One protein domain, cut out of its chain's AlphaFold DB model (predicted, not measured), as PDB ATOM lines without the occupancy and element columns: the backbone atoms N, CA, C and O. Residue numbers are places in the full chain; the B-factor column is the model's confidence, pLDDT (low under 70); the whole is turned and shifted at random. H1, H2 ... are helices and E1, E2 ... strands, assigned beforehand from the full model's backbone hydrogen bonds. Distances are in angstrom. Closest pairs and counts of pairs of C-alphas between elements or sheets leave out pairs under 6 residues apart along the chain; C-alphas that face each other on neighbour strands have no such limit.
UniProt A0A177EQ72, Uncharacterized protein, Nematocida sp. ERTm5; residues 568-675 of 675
ATOM      1  N   GLU A 568     224.921 168.654 220.933       95.25
ATOM      2  CA  GLU A 568     224.766 168.695 222.383       95.25
ATOM      3  C   GLU A 568     225.354 170.003 222.921       95.25
ATOM      4  O   GLU A 568     226.496 170.343 222.612       95.25
ATOM      5  N   ILE A 569     224.573 170.732 223.718       95.88
ATOM      6  CA  ILE A 569     225.038 171.902 224.472       95.88
ATOM      7  C   ILE A 569     224.865 171.603 225.961       95.88
ATOM      8  O   ILE A 569     223.794 171.167 226.390       95.88
ATOM      9  N   SER A 570     225.911 171.839 226.753       94.81
ATOM     10  CA  SER A 570     225.903 171.661 228.205       94.81
ATOM     11  C   SER A 570     226.312 172.954 228.911       94.81
ATOM     12  O   SER A 570     227.477 173.334 228.866       94.81
ATOM     13  N   LEU A 571     225.369 173.623 229.583       93.44
ATOM     14  CA  LEU A 571     225.643 174.782 230.435       93.44
ATOM     15  C   LEU A 571     225.829 174.341 231.893       93.44
ATOM     16  O   LEU A 571     224.880 173.922 232.556       93.44
ATOM     17  N   THR A 572     227.043 174.481 232.413       91.44
ATOM     18  CA  THR A 572     227.333 174.375 233.848       91.44
ATOM     19  C   THR A 572     227.403 175.778 234.442       91.44
ATOM     20  O   THR A 572     228.271 176.565 234.063       91.44
ATOM     21  N   ASN A 573     226.501 176.093 235.369       86.38
ATOM     22  CA  ASN A 573     226.446 177.381 236.050       86.38
ATOM     23  C   ASN A 573     226.908 177.284 237.511       86.38
ATOM     24  O   ASN A 573     226.428 176.447 238.275       86.38
ATOM     25  N   SER A 574     227.767 178.219 237.909       84.06
ATOM     26  CA  SER A 574     228.139 178.490 239.302       84.06
ATOM     27  C   SER A 574     227.865 179.946 239.708       84.06
ATOM     28  O   SER A 574     228.135 180.319 240.848       84.06
ATOM     29  N   PHE A 575     227.361 180.797 238.804       79.00
ATOM     30  CA  PHE A 575     227.058 182.195 239.111       79.00
ATOM     31  C   PHE A 575     225.891 182.312 240.096       79.00
ATOM     32  O   PHE A 575     224.885 181.613 239.967       79.00
ATOM     33  N   LYS A 576     225.985 183.300 240.994       73.62
ATOM     34  CA  LYS A 576     224.821 183.920 241.633       73.62
ATOM     35  C   LYS A 576     224.567 185.283 241.003       73.62
ATOM     36  O   LYS A 576     225.516 186.049 240.860       73.62
ATOM     37  N   ALA A 577     223.318 185.615 240.702       65.75
ATOM     38  CA  ALA A 577     222.910 186.961 240.296       65.75
ATOM     39  C   ALA A 577     222.025 187.607 241.385       65.75
ATOM     40  O   ALA A 577     221.448 186.892 242.202       65.75
ATOM     41  N   PRO A 578     221.890 188.946 241.426       60.97
ATOM     42  CA  PRO A 578     220.884 189.610 242.263       60.97
ATOM     43  C   PRO A 578     219.448 189.422 241.736       60.97
ATOM     44  O   PRO A 578     218.502 189.597 242.494       60.97
ATOM     45  N   TYR A 579     219.304 189.057 240.457       64.62
ATOM     46  CA  TYR A 579     218.055 188.679 239.792       64.62
ATOM     47  C   TYR A 579     218.364 187.439 238.944       64.62
ATOM     48  O   TYR A 579     219.110 187.536 237.968       64.62
ATOM     49  N   GLU A 580     217.906 186.264 239.375       59.47
ATOM     50  CA  GLU A 580     218.408 184.982 238.852       59.47
ATOM     51  C   GLU A 580     217.741 184.567 237.526       59.47
ATOM     52  O   GLU A 580     218.420 183.988 236.679       59.47
ATOM     53  N   SER A 581     216.496 184.987 237.275       58.38
ATOM     54  CA  SER A 581     215.791 184.831 235.990       58.38
ATOM     55  C   SER A 581     216.512 185.525 234.829       58.38
ATOM     56  O   SER A 581     216.897 184.868 233.862       58.38
ATOM     57  N   ASN A 582     216.831 186.817 234.972       71.06
ATOM     58  CA  ASN A 582     217.532 187.603 233.946       71.06
ATOM     59  C   ASN A 582     218.853 186.955 233.475       71.06
ATOM     60  O   ASN A 582     219.282 187.166 232.343       71.06
ATOM     61  N   MET A 583     219.532 186.192 234.342       77.12
ATOM     62  CA  MET A 583     220.757 185.472 233.976       77.12
ATOM     63  C   MET A 583     220.461 184.331 232.990       77.12
ATOM     64  O   MET A 583     221.185 184.158 232.009       77.12
ATOM     65  N   ILE A 584     219.393 183.572 233.245       80.81
ATOM     66  CA  ILE A 584     218.940 182.456 232.410       80.81
ATOM     67  C   ILE A 584     218.539 182.963 231.025       80.81
ATOM     68  O   ILE A 584     218.973 182.390 230.027       80.81
ATOM     69  N   ASP A 585     217.790 184.063 230.956       83.25
ATOM     70  CA  ASP A 585     217.321 184.651 229.695       83.25
ATOM     71  C   ASP A 585     218.482 185.127 228.802       83.25
ATOM     72  O   ASP A 585     218.482 184.900 227.587       83.25
ATOM     73  N   ILE A 586     219.524 185.719 229.399       86.75
ATOM     74  CA  ILE A 586     220.747 186.139 228.690       86.75
ATOM     75  C   ILE A 586     221.524 184.921 228.166       86.75
ATOM     76  O   ILE A 586     221.941 184.910 227.006       86.75
ATOM     77  N   PHE A 587     221.685 183.860 228.966       87.69
ATOM     78  CA  PHE A 587     222.329 182.636 228.478       87.69
ATOM     79  C   PHE A 587     221.503 181.938 227.390       87.69
ATOM     80  O   PHE A 587     222.080 181.478 226.403       87.69
ATOM     81  N   PHE A 588     220.174 181.880 227.510       88.75
ATOM     82  CA  PHE A 588     219.323 181.229 226.513       88.75
ATOM     83  C   PHE A 588     219.244 181.985 225.195       88.75
ATOM     84  O   PHE A 588     219.411 181.368 224.146       88.75
ATOM     85  N   SER A 589     219.055 183.304 225.224       88.69
ATOM     86  CA  SER A 589     219.037 184.130 224.009       88.69
ATOM     87  C   SER A 589     220.337 183.995 223.204       88.69
ATOM     88  O   SER A 589     220.283 183.837 221.983       88.69
ATOM     89  N   GLN A 590     221.491 183.931 223.879       91.06
ATOM     90  CA  GLN A 590     222.780 183.601 223.263       91.06
ATOM     91  C   GLN A 590     222.832 182.149 222.750       91.06
ATOM     92  O   GLN A 590     223.189 181.922 221.592       91.06
ATOM     93  N   ILE A 591     222.422 181.154 223.548       92.19
ATOM     94  CA  ILE A 591     222.420 179.729 223.159       92.19
ATOM     95  C   ILE A 591     221.505 179.453 221.946       92.19
ATOM     96  O   ILE A 591     221.863 178.656 221.074       92.19
ATOM     97  N   PHE A 592     220.372 180.146 221.808       92.56
ATOM     98  CA  PHE A 592     219.501 180.026 220.633       92.56
ATOM     99  C   PHE A 592     220.175 180.500 219.336       92.56
ATOM    100  O   PHE A 592     219.771 180.085 218.252       92.56
ATOM    101  N   THR A 593     221.241 181.307 219.389       93.12
ATOM    102  CA  THR A 593     221.940 181.722 218.162       93.12
ATOM    103  C   THR A 593     222.700 180.582 217.470       93.12
ATOM    104  O   THR A 593     222.875 180.647 216.251       93.12
ATOM    105  N   TYR A 594     223.068 179.507 218.184       92.81
ATOM    106  CA  TYR A 594     223.721 178.325 217.597       92.81
ATOM    107  C   TYR A 594     222.793 177.519 216.673       92.81
ATOM    108  O   TYR A 594     223.278 176.885 215.731       92.81
ATOM    109  N   THR A 595     221.472 177.552 216.901       90.56
ATOM    110  CA  THR A 595     220.492 176.734 216.153       90.56
ATOM    111  C   THR A 595     220.387 177.151 214.686       90.56
ATOM    112  O   THR A 595     220.113 176.325 213.821       90.56
ATOM    113  N   LYS A 596     220.754 178.405 214.376       89.44
ATOM    114  CA  LYS A 596     220.879 178.954 213.012       89.44
ATOM    115  C   LYS A 596     221.821 178.150 212.106       89.44
ATOM    116  O   LYS A 596     221.726 178.255 210.884       89.44
ATOM    117  N   HIS A 597     222.744 177.377 212.686       87.81
ATOM    118  CA  HIS A 597     223.738 176.588 211.952       87.81
ATOM    119  C   HIS A 597     223.843 175.121 212.410       87.81
ATOM    120  O   HIS A 597     224.590 174.363 211.788       87.81
ATOM    121  N   ASN A 598     223.133 174.718 213.473       90.38
ATOM    122  CA  ASN A 598     223.296 173.420 214.135       90.38
ATOM    123  C   ASN A 598     221.951 172.786 214.518       90.38
ATOM    124  O   ASN A 598     221.132 173.399 215.202       90.38
ATOM    125  N   ASN A 599     221.784 171.513 214.169       91.44
ATOM    126  CA  ASN A 599     220.667 170.665 214.582       91.44
ATOM    127  C   ASN A 599     220.876 170.188 216.035       91.44
ATOM    128  O   ASN A 599     221.281 169.046 216.272       91.44
ATOM    129  N   ILE A 600     220.658 171.082 217.009       94.12
ATOM    130  CA  ILE A 600     220.808 170.790 218.444       94.12
ATOM    131  C   ILE A 600     219.759 169.759 218.874       94.12
ATOM    132  O   ILE A 600     218.564 170.031 218.826       94.12
ATOM    133  N   LYS A 601     220.221 168.582 219.305       94.06
ATOM    134  CA  LYS A 601     219.386 167.452 219.750       94.06
ATOM    135  C   LYS A 601     219.299 167.339 221.264       94.06
ATOM    136  O   LYS A 601     218.307 166.830 221.774       94.06
ATOM    137  N   LYS A 602     220.319 167.817 221.978       94.50
ATOM    138  CA  LYS A 602     220.407 167.738 223.436       94.50
ATOM    139  C   LYS A 602     220.780 169.065 224.070       94.50
ATOM    140  O   LYS A 602     221.719 169.729 223.628       94.50
ATOM    141  N   LEU A 603     220.091 169.380 225.160       94.38
ATOM    142  CA  LEU A 603     220.381 170.516 226.019       94.38
ATOM    143  C   LEU A 603     220.476 170.045 227.472       94.38
ATOM    144  O   LEU A 603     219.505 169.549 228.045       94.38
ATOM    145  N   HIS A 604     221.640 170.254 228.077       93.25
ATOM    146  CA  HIS A 604     221.892 169.982 229.487       93.25
ATOM    147  C   HIS A 604     222.176 171.298 230.224       93.25
ATOM    148  O   HIS A 604     223.016 172.078 229.784       93.25
ATOM    149  N   MET A 605     221.527 171.530 231.364       90.56
ATOM    150  CA  MET A 605     221.844 172.617 232.289       90.56
ATOM    151  C   MET A 605     222.031 172.071 233.704       90.56
ATOM    152  O   MET A 605     221.222 171.282 234.192       90.56
ATOM    153  N   LEU A 606     223.092 172.513 234.370       89.12
ATOM    154  CA  LEU A 606     223.440 172.117 235.730       89.12
ATOM    155  C   LEU A 606     223.835 173.358 236.528       89.12
ATOM    156  O   LEU A 606     224.883 173.939 236.254       89.12
ATOM    157  N   SER A 607     223.035 173.743 237.526       86.50
ATOM    158  CA  SER A 607     223.443 174.787 238.474       86.50
ATOM    159  C   SER A 607     224.065 174.172 239.728       86.50
ATOM    160  O   SER A 607     223.392 173.503 240.513       86.50
ATOM    161  N   LEU A 608     225.369 174.370 239.917       81.62
ATOM    162  CA  LEU A 608     226.162 173.653 240.923       81.62
ATOM    163  C   LEU A 608     225.955 174.147 242.361       81.62
ATOM    164  O   LEU A 608     226.101 173.360 243.293       81.62
ATOM    165  N   ILE A 609     225.665 175.439 242.551       78.88
ATOM    166  CA  ILE A 609     225.717 176.094 243.876       78.88
ATOM    167  C   ILE A 609     224.390 176.768 244.246       78.88
ATOM    168  O   ILE A 609     223.949 176.672 245.390       78.88
ATOM    169  N   TYR A 610     223.745 177.436 243.289       79.56
ATOM    170  CA  TYR A 610     222.540 178.241 243.511       79.56
ATOM    171  C   TYR A 610     221.390 177.692 242.672       79.56
ATOM    172  O   TYR A 610     221.594 177.359 241.507       79.56
ATOM    173  N   THR A 611     220.198 177.571 243.251       82.12
ATOM    174  CA  THR A 611     219.008 177.159 242.501       82.12
ATOM    175  C   THR A 611     218.653 178.241 241.486       82.12
ATOM    176  O   THR A 611     218.581 179.411 241.837       82.12
ATOM    177  N   LEU A 612     218.471 177.865 240.223       81.62
ATOM    178  CA  LEU A 612     218.177 178.801 239.137       81.62
ATOM    179  C   LEU A 612     216.665 178.985 238.967       81.62
ATOM    180  O   LEU A 612     215.960 178.012 238.722       81.62
ATOM    181  N   HIS A 613     216.176 180.221 239.073       82.75
ATOM    182  CA  HIS A 613     214.761 180.576 238.901       82.75
ATOM    183  C   HIS A 613     214.418 180.792 237.417       82.75
ATOM    184  O   HIS A 613     214.955 181.708 236.800       82.75
ATOM    185  N   MET A 614     213.540 179.961 236.842       85.00
ATOM    186  CA  MET A 614     213.202 179.950 235.409       85.00
ATOM    187  C   MET A 614     211.690 180.098 235.182       85.00
ATOM    188  O   MET A 614     210.908 179.323 235.728       85.00
ATOM    189  N   ASP A 615     211.263 181.030 234.324       86.88
ATOM    190  CA  ASP A 615     209.861 181.120 233.889       86.88
ATOM    191  C   ASP A 615     209.461 179.839 233.124       86.88
ATOM    192  O   ASP A 615     210.160 179.398 232.208       86.88
ATOM    193  N   THR A 616     208.325 179.233 233.481       86.38
ATOM    194  CA  THR A 616     207.817 177.994 232.856       86.38
ATOM    195  C   THR A 616     207.676 178.084 231.321       86.38
ATOM    196  O   THR A 616     207.913 177.102 230.610       86.38
ATOM    197  N   TYR A 617     207.359 179.262 230.774       88.50
ATOM    198  CA  TYR A 617     207.256 179.524 229.332       88.50
ATOM    199  C   TYR A 617     208.615 179.449 228.603       88.50
ATOM    200  O   TYR A 617     208.663 179.287 227.376       88.50
ATOM    201  N   MET A 618     209.741 179.470 229.329       88.00
ATOM    202  CA  MET A 618     211.063 179.226 228.746       88.00
ATOM    203  C   MET A 618     211.151 177.829 228.111       88.00
ATOM    204  O   MET A 618     211.756 177.697 227.052       88.00
ATOM    205  N   ILE A 619     210.479 176.799 228.647       86.25
ATOM    206  CA  ILE A 619     210.464 175.451 228.033       86.25
ATOM    207  C   ILE A 619     209.859 175.490 226.622       86.25
ATOM    208  O   ILE A 619     210.409 174.911 225.684       86.25
ATOM    209  N   ILE A 620     208.753 176.221 226.453       86.38
ATOM    210  CA  ILE A 620     208.088 176.416 225.154       86.38
ATOM    211  C   ILE A 620     208.998 177.214 224.216       86.38
ATOM    212  O   ILE A 620     209.142 176.875 223.044       86.38
ATOM    213  N   THR A 621     209.664 178.242 224.744       89.56
ATOM    214  CA  THR A 621     210.621 179.065 223.993       89.56
ATOM    215  C   THR A 621     211.821 178.242 223.510       89.56
ATOM    216  O   THR A 621     212.228 178.389 222.357       89.56
ATOM    217  N   ILE A 622     212.335 177.319 224.332       89.81
ATOM    218  CA  ILE A 622     213.388 176.363 223.961       89.81
ATOM    219  C   ILE A 622     212.908 175.439 222.838       89.81
ATOM    220  O   ILE A 622     213.569 175.372 221.803       89.81
ATOM    221  N   GLY A 623     211.759 174.772 223.001       85.12
ATOM    222  CA  GLY A 623     211.218 173.853 221.988       85.12
ATOM    223  C   GLY A 623     210.957 174.536 220.641       85.12
ATOM    224  O   GLY A 623     211.377 174.038 219.600       85.12
ATOM    225  N   ASN A 624     210.366 175.735 220.662       86.94
ATOM    226  CA  ASN A 624     210.132 176.542 219.461       86.94
ATOM    227  C   ASN A 624     211.435 177.033 218.792       86.94
ATOM    228  O   ASN A 624     211.442 177.284 217.588       86.94
ATOM    229  N   SER A 625     212.531 177.181 219.548       89.06
ATOM    230  CA  SER A 625     213.827 177.673 219.041       89.06
ATOM    231  C   SER A 625     214.794 176.557 218.621       89.06
ATOM    232  O   SER A 625     215.750 176.820 217.887       89.06
ATOM    233  N   MET A 626     214.568 175.322 219.081       90.56
ATOM    234  CA  MET A 626     215.426 174.151 218.870       90.56
ATOM    235  C   MET A 626     214.620 172.975 218.284       90.56
ATOM    236  O   MET A 626     214.363 171.984 218.959       90.56
ATOM    237  N   LEU A 627     214.235 173.058 217.008       86.88
ATOM    238  CA  LEU A 627     213.309 172.097 216.376       86.88
ATOM    239  C   LEU A 627     213.812 170.633 216.295       86.88
ATOM    240  O   LEU A 627     213.012 169.728 216.088       86.88
ATOM    241  N   ASP A 628     215.118 170.388 216.446       89.88
ATOM    242  CA  ASP A 628     215.736 169.045 216.471       89.88
ATOM    243  C   ASP A 628     215.862 168.434 217.884       89.88
ATOM    244  O   ASP A 628     216.370 167.313 218.028       89.88
ATOM    245  N   LEU A 629     215.468 169.177 218.922       91.00
ATOM    246  CA  LEU A 629     215.729 168.861 220.325       91.00
ATOM    247  C   LEU A 629     214.872 167.683 220.797       91.00
ATOM    248  O   LEU A 629     213.650 167.747 220.758       91.00
ATOM    249  N   ASN A 630     215.514 166.622 221.292       92.06
ATOM    250  CA  ASN A 630     214.840 165.419 221.790       92.06
ATOM    251  C   ASN A 630     215.093 165.123 223.277       92.06
ATOM    252  O   ASN A 630     214.373 164.319 223.868       92.06
ATOM    253  N   GLU A 631     216.074 165.771 223.911       91.00
ATOM    254  CA  GLU A 631     216.363 165.608 225.339       91.00
ATOM    255  C   GLU A 631     216.731 166.955 225.989       91.00
ATOM    256  O   GLU A 631     217.761 167.556 225.674       91.00
ATOM    257  N   ILE A 632     215.883 167.405 226.919       90.94
ATOM    258  CA  ILE A 632     216.146 168.508 227.851       90.94
ATOM    259  C   ILE A 632     216.458 167.909 229.221       90.94
ATOM    260  O   ILE A 632     215.702 167.081 229.743       90.94
ATOM    261  N   TYR A 633     217.545 168.363 229.836       90.69
ATOM    262  CA  TYR A 633     217.937 167.958 231.180       90.69
ATOM    263  C   TYR A 633     218.384 169.161 232.008       90.69
ATOM    264  O   TYR A 633     219.389 169.783 231.681       90.69
ATOM    265  N   LEU A 634     217.653 169.483 233.073       89.31
ATOM    266  CA  LEU A 634     217.878 170.660 233.912       89.31
ATOM    267  C   LEU A 634     217.995 170.220 235.378       89.31
ATOM    268  O   LEU A 634     217.123 169.521 235.896       89.31
ATOM    269  N   VAL A 635     219.071 170.621 236.055       88.25
ATOM    270  CA  VAL A 635     219.356 170.249 237.452       88.25
ATOM    271  C   VAL A 635     219.527 171.498 238.305       88.25
ATOM    272  O   VAL A 635     220.244 172.422 237.915       88.25
ATOM    273  N   ASN A 636     218.906 171.481 239.487       85.75
ATOM    274  CA  ASN A 636     218.854 172.595 240.436       85.75
ATOM    275  C   ASN A 636     218.228 173.865 239.817       85.75
ATOM    276  O   ASN A 636     218.762 174.968 239.929       85.75
ATOM    277  N   VAL A 637     217.092 173.677 239.137       84.06
ATOM    278  CA  VAL A 637     216.249 174.732 238.554       84.06
ATOM    279  C   VAL A 637     214.891 174.710 239.254       84.06
ATOM    280  O   VAL A 637     214.267 173.653 239.340       84.06
ATOM    281  N   LEU A 638     214.436 175.868 239.730       85.38
ATOM    282  CA  LEU A 638     213.082 176.090 240.226       85.38
ATOM    283  C   LEU A 638     212.271 176.794 239.137       85.38
ATOM    284  O   LEU A 638     212.685 177.831 238.621       85.38
ATOM    285  N   PHE A 639     211.113 176.234 238.802       85.44
ATOM    286  CA  PHE A 639     210.204 176.837 237.835       85.44
ATOM    287  C   PHE A 639     209.240 177.808 238.505       85.44
ATOM    288  O   PHE A 639     208.572 177.462 239.480       85.44
ATOM    289  N   GLU A 640     209.144 179.009 237.945       85.75
ATOM    290  CA  GLU A 640     208.195 180.032 238.365       85.75
ATOM    291  C   GLU A 640     206.944 180.006 237.465       85.75
ATOM    292  O   GLU A 640     207.054 179.745 236.255       85.75
ATOM    293  N   PRO A 641     205.738 180.258 238.018       82.25
ATOM    294  CA  PRO A 641     204.525 180.419 237.222       82.25
ATOM    295  C   PRO A 641     204.688 181.563 236.221       82.25
ATOM    296  O   PRO A 641     205.066 182.672 236.598       82.25
ATOM    297  N   THR A 642     204.395 181.307 234.944       82.81
ATOM    298  CA  THR A 642     204.556 182.338 233.916       82.81
ATOM    299  C   THR A 642     203.480 183.414 234.014       82.81
ATOM    300  O   THR A 642     202.305 183.121 234.239       82.81
ATOM    301  N   ASN A 643     203.874 184.660 233.752       82.25
ATOM    302  CA  ASN A 643     202.944 185.750 233.437       82.25
ATOM    303  C   ASN A 643     202.788 185.949 231.913       82.25
ATOM    304  O   ASN A 643     202.041 186.824 231.466       82.25
ATOM    305  N   THR A 644     203.494 185.154 231.100       85.38
ATOM    306  CA  THR A 644     203.487 185.251 229.638       85.38
ATOM    307  C   THR A 644     202.233 184.598 229.066       85.38
ATOM    308  O   THR A 644     201.994 183.407 229.252       85.38
ATOM    309  N   LYS A 645     201.432 185.369 228.324       86.56
ATOM    310  CA  LYS A 645     200.242 184.843 227.640       86.56
ATOM    311  C   LYS A 645     200.655 183.972 226.441       86.56
ATOM    312  O   LYS A 645     201.416 184.462 225.603       86.56
ATOM    313  N   PRO A 646     200.146 182.730 226.311       87.19
ATOM    314  CA  PRO A 646     200.355 181.906 225.123       87.19
ATOM    315  C   PRO A 646     199.895 182.611 223.844       87.19
ATOM    316  O   PRO A 646     198.872 183.296 223.832       87.19
ATOM    317  N   LYS A 647     200.623 182.417 222.739       88.00
ATOM    318  CA  LYS A 647     200.297 183.044 221.445       88.00
ATOM    319  C   LYS A 647     199.169 182.332 220.688       88.00
ATOM    320  O   LYS A 647     198.658 182.871 219.711       88.00
ATOM    321  N   ASN A 648     198.846 181.096 221.070       89.69
ATOM    322  CA  ASN A 648     197.839 180.239 220.443       89.69
ATOM    323  C   ASN A 648     197.480 179.054 221.365       89.69
ATOM    324  O   ASN A 648     198.200 178.766 222.323       89.69
ATOM    325  N   SER A 649     196.416 178.325 221.018       88.44
ATOM    326  CA  SER A 649     195.913 177.151 221.752       88.44
ATOM    327  C   SER A 649     196.929 176.018 221.931       88.44
ATOM    328  O   SER A 649     196.825 175.246 222.880       88.44
ATOM    329  N   ASN A 650     197.911 175.889 221.034       85.94
ATOM    330  CA  ASN A 650     198.901 174.815 221.102       85.94
ATOM    331  C   ASN A 650     200.005 175.171 222.107       85.94
ATOM    332  O   ASN A 650     200.409 174.313 222.888       85.94
ATOM    333  N   GLU A 651     200.441 176.437 222.146       87.94
ATOM    334  CA  GLU A 651     201.286 176.949 223.235       87.94
ATOM    335  C   GLU A 651     200.559 176.868 224.589       87.94
ATOM    336  O   GLU A 651     201.181 176.515 225.583       87.94
ATOM    337  N   GLU A 652     199.251 177.138 224.640       88.62
ATOM    338  CA  GLU A 652     198.441 177.046 225.864       88.62
ATOM    339  C   GLU A 652     198.315 175.601 226.373       88.62
ATOM    340  O   GLU A 652     198.600 175.318 227.537       88.62
ATOM    341  N   HIS A 653     197.979 174.652 225.491       87.69
ATOM    342  CA  HIS A 653     197.949 173.230 225.833       87.69
ATOM    343  C   HIS A 653     199.335 172.723 226.266       87.69
ATOM    344  O   HIS A 653     199.443 171.968 227.235       87.69
ATOM    345  N   ALA A 654     200.405 173.141 225.579       85.94
ATOM    346  CA  ALA A 654     201.774 172.801 225.955       85.94
ATOM    347  C   ALA A 654     202.144 173.377 227.331       85.94
ATOM    348  O   ALA A 654     202.686 172.649 228.157       85.94
ATOM    349  N   LEU A 655     201.795 174.637 227.614       88.19
ATOM    350  CA  LEU A 655     202.044 175.290 228.901       88.19
ATOM    351  C   LEU A 655     201.361 174.545 230.050       88.19
ATOM    352  O   LEU A 655     202.018 174.213 231.033       88.19
ATOM    353  N   ASN A 656     200.079 174.214 229.890       87.62
ATOM    354  CA  ASN A 656     199.317 173.454 230.881       87.62
ATOM    355  C   ASN A 656     199.908 172.046 231.094       87.62
ATOM    356  O   ASN A 656     200.023 171.583 232.230       87.62
ATOM    357  N   SER A 657     200.355 171.393 230.015       86.44
ATOM    358  CA  SER A 657     201.008 170.076 230.073       86.44
ATOM    359  C   SER A 657     202.354 170.129 230.808       86.44
ATOM    360  O   SER A 657     202.617 169.297 231.677       86.44
ATOM    361  N   TYR A 658     203.197 171.124 230.509       86.38
ATOM    362  CA  TYR A 658     204.479 171.307 231.190       86.38
ATOM    363  C   TYR A 658     204.298 171.723 232.651       86.38
ATOM    364  O   TYR A 658     205.010 171.196 233.498       86.38
ATOM    365  N   ALA A 659     203.333 172.585 232.977       84.94
ATOM    366  CA  ALA A 659     203.042 172.974 234.357       84.94
ATOM    367  C   ALA A 659     202.640 171.763 235.222       84.94
ATOM    368  O   ALA A 659     203.199 171.567 236.300       84.94
ATOM    369  N   ALA A 660     201.749 170.898 234.722       85.19
ATOM    370  CA  ALA A 660     201.377 169.654 235.403       85.19
ATOM    371  C   ALA A 660     202.561 168.670 235.532       85.19
ATOM    372  O   ALA A 660     202.725 168.013 236.564       85.19
ATOM    373  N   TYR A 661     203.427 168.593 234.515       83.81
ATOM    374  CA  TYR A 661     204.632 167.762 234.571       83.81
ATOM    375  C   TYR A 661     205.679 168.299 235.564       83.81
ATOM    376  O   TYR A 661     206.281 167.529 236.305       83.81
ATOM    377  N   ILE A 662     205.856 169.619 235.654       82.81
ATOM    378  CA  ILE A 662     206.729 170.278 236.640       82.81
ATOM    379  C   ILE A 662     206.231 170.029 238.067       82.81
ATOM    380  O   ILE A 662     207.033 169.702 238.937       82.81
ATOM    381  N   GLN A 663     204.919 170.135 238.308       79.25
ATOM    382  CA  GLN A 663     204.310 169.877 239.623       79.25
ATOM    383  C   GLN A 663     204.463 168.422 240.094       79.25
ATOM    384  O   GLN A 663     204.432 168.165 241.296       79.25
ATOM    385  N   THR A 664     204.623 167.474 239.165       77.38
ATOM    386  CA  THR A 664     204.796 166.040 239.459       77.38
ATOM    387  C   THR A 664     206.255 165.570 239.392       77.38
ATOM    388  O   THR A 664     206.570 164.481 239.871       77.38
ATOM    389  N   ALA A 665     207.164 166.384 238.849       67.25
ATOM    390  CA  ALA A 665     208.598 166.116 238.829       67.25
ATOM    391  C   ALA A 665     209.263 166.385 240.194       67.25
ATOM    392  O   ALA A 665     208.835 167.229 240.981       67.25
ATOM    393  N   TYR A 666     210.379 165.700 240.463       61.59
ATOM    394  CA  TYR A 666     211.206 165.997 241.636       61.59
ATOM    395  C   TYR A 666     211.834 167.392 241.499       61.59
ATOM    396  O   TYR A 666     212.597 167.642 240.567       61.59
ATOM    397  N   SER A 667     211.595 168.269 242.477       60.56
ATOM    398  CA  SER A 667     211.943 169.705 242.462       60.56
ATOM    399  C   SER A 667     213.436 170.064 242.346       60.56
ATOM    400  O   SER A 667     213.789 171.240 242.361       60.56
ATOM    401  N   PHE A 668     214.324 169.075 242.231       62.94
ATOM    402  CA  PHE A 668     215.763 169.257 242.019       62.94
ATOM    403  C   PHE A 668     216.234 168.853 240.606       62.94
ATOM    404  O   PHE A 668     217.346 169.202 240.209       62.94
ATOM    405  N   MET A 669     215.434 168.102 239.843       76.12
ATOM    406  CA  MET A 669     215.869 167.452 238.602       76.12
ATOM    407  C   MET A 669     214.701 167.317 237.620       76.12
ATOM    408  O   MET A 669     213.852 166.439 237.754       76.12
ATOM    409  N   PHE A 670     214.702 168.160 236.589       77.44
ATOM    410  CA  PHE A 670     213.742 168.117 235.495       77.44
ATOM    411  C   PHE A 670     214.369 167.432 234.277       77.44
ATOM    412  O   PHE A 670     215.418 167.846 233.777       77.44
ATOM    413  N   LYS A 671     213.720 166.382 233.770       80.38
ATOM    414  CA  LYS A 671     214.148 165.675 232.561       80.38
ATOM    415  C   LYS A 671     212.968 165.485 231.624       80.38
ATOM    416  O   LYS A 671     212.058 164.732 231.940       80.38
ATOM    417  N   CYS A 672     213.023 166.096 230.447       77.56
ATOM    418  CA  CYS A 672     212.003 165.928 229.421       77.56
ATOM    419  C   CYS A 672     212.613 165.282 228.173       77.56
ATOM    420  O   CYS A 672     213.684 165.685 227.712       77.56
ATOM    421  N   ARG A 673     211.923 164.282 227.619       71.44
ATOM    422  CA  ARG A 673     212.121 163.863 226.231       71.44
ATOM    423  C   ARG A 673     210.996 164.458 225.405       71.44
ATOM    424  O   ARG A 673     209.833 164.209 225.711       71.44
ATOM    425  N   LEU A 674     211.366 165.231 224.396       63.84
ATOM    426  CA  LEU A 674     210.429 165.746 223.403       63.84
ATOM    427  C   LEU A 674     210.206 164.647 222.350       63.84
ATOM    428  O   LEU A 674     211.133 163.883 222.056       63.84
ATOM    429  N   ILE A 675     208.968 164.530 221.862       49.00
ATOM    430  CA  ILE A 675     208.484 163.475 220.951       49.00
ATOM    431  C   ILE A 675     208.032 164.125 219.646       49.00
ATOM    432  O   ILE A 675     207.250 165.096 219.748       49.00
TER     433      ILE A 675
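This is residues 568 to 675 of the 675 residues of an uncharacterized protein of Nematocida sp. ERTm5 (UniProt A0A177EQ72). A nearly flat wall of four strands, E1, E2, E4 and E6, has H1 and H2 side by side over one face and a bare opposite face, while H3 slants past its E6 edge. At one end of the wall E4 turns sharply into E5, which forms a small second sheet with E3. The printed part has 108 residues, with three named helices and six named strands in the order E1, H1, E2, E3, H2, E4, E5, H3, E6. The larger sheet runs E1, E2, E4, E6 and is mixed; the smaller, E3 and E5, is parallel. The class is mixed, helices and strands, and the whole is compact, with a radius of gyration of the C-alphas of 13.3 A and spans of 36 by 33 by 22 A.

E1, residues 568 to 573, begins at C-alpha 568 (224.766, 168.695, 222.383) and is 16.3 A long. H1, residues 580 to 596, measures 26.6 A and ends at C-alpha 596 (220.879, 178.954, 213.012). E2, residues 602 to 607, is 16.9 A long; E3 is residues 612 to 615, and H2 is residues 617 to 625. E4 is residues 631 to 635 and E5 residues 637 to 640. H3, residues 649 to 664, measures 22.7 A. E6, residues 669 to 673, ends at C-alpha 673 (212.121, 163.863, 226.231).

Edge strand E1 is parallel to E2, with N 571 and O 604 2.8 A apart. E1, H1, E2 form a strand-helix-strand unit, two parallel neighbour strands with a helix between, and its crossover is right-handed. E2 is parallel to E4, with N 605 and O 633 2.8 A apart. E4 is antiparallel to edge strand E6, with N 634 and O 670 2.9 A apart. E4 runs on into E5 at 96 degrees; E5 is parallel to E3, with N 638 and O 612 2.8 A apart. The closest C-alphas of H1 and E3, Ser 581 and His 613, are 5.3 A apart. Each helix only grazes the larger sheet, H3 with residues 658 to 662. H1, with residues 592 to 595 alone, only just touches H2, with 3 pairs of C-alphas within 8 A, the closest Phe 592 and Ser 625 at 6.3 A; they run the same way at a shallow tilt of 12 degrees. H3, with residues 651 to 658 alone, touches H2, the closest C-alphas being Tyr 617 and Leu 655 at 6.7 A; they run opposite ways at a steep tilt of 56 degrees. H1 and H3 are apart. Every O i to N i+4 pair is within hydrogen-bond range in H2 and H3, and 8 of 13 are in H1.

The C-alphas farthest apart, Ile 609 and Ser 649, are 37.1 A apart. The printed part has no cut and no long link. Mean pLDDT of the printed part is 84.0; residues 577 to 581, 665 to 668 and 674 to 675 are under 70.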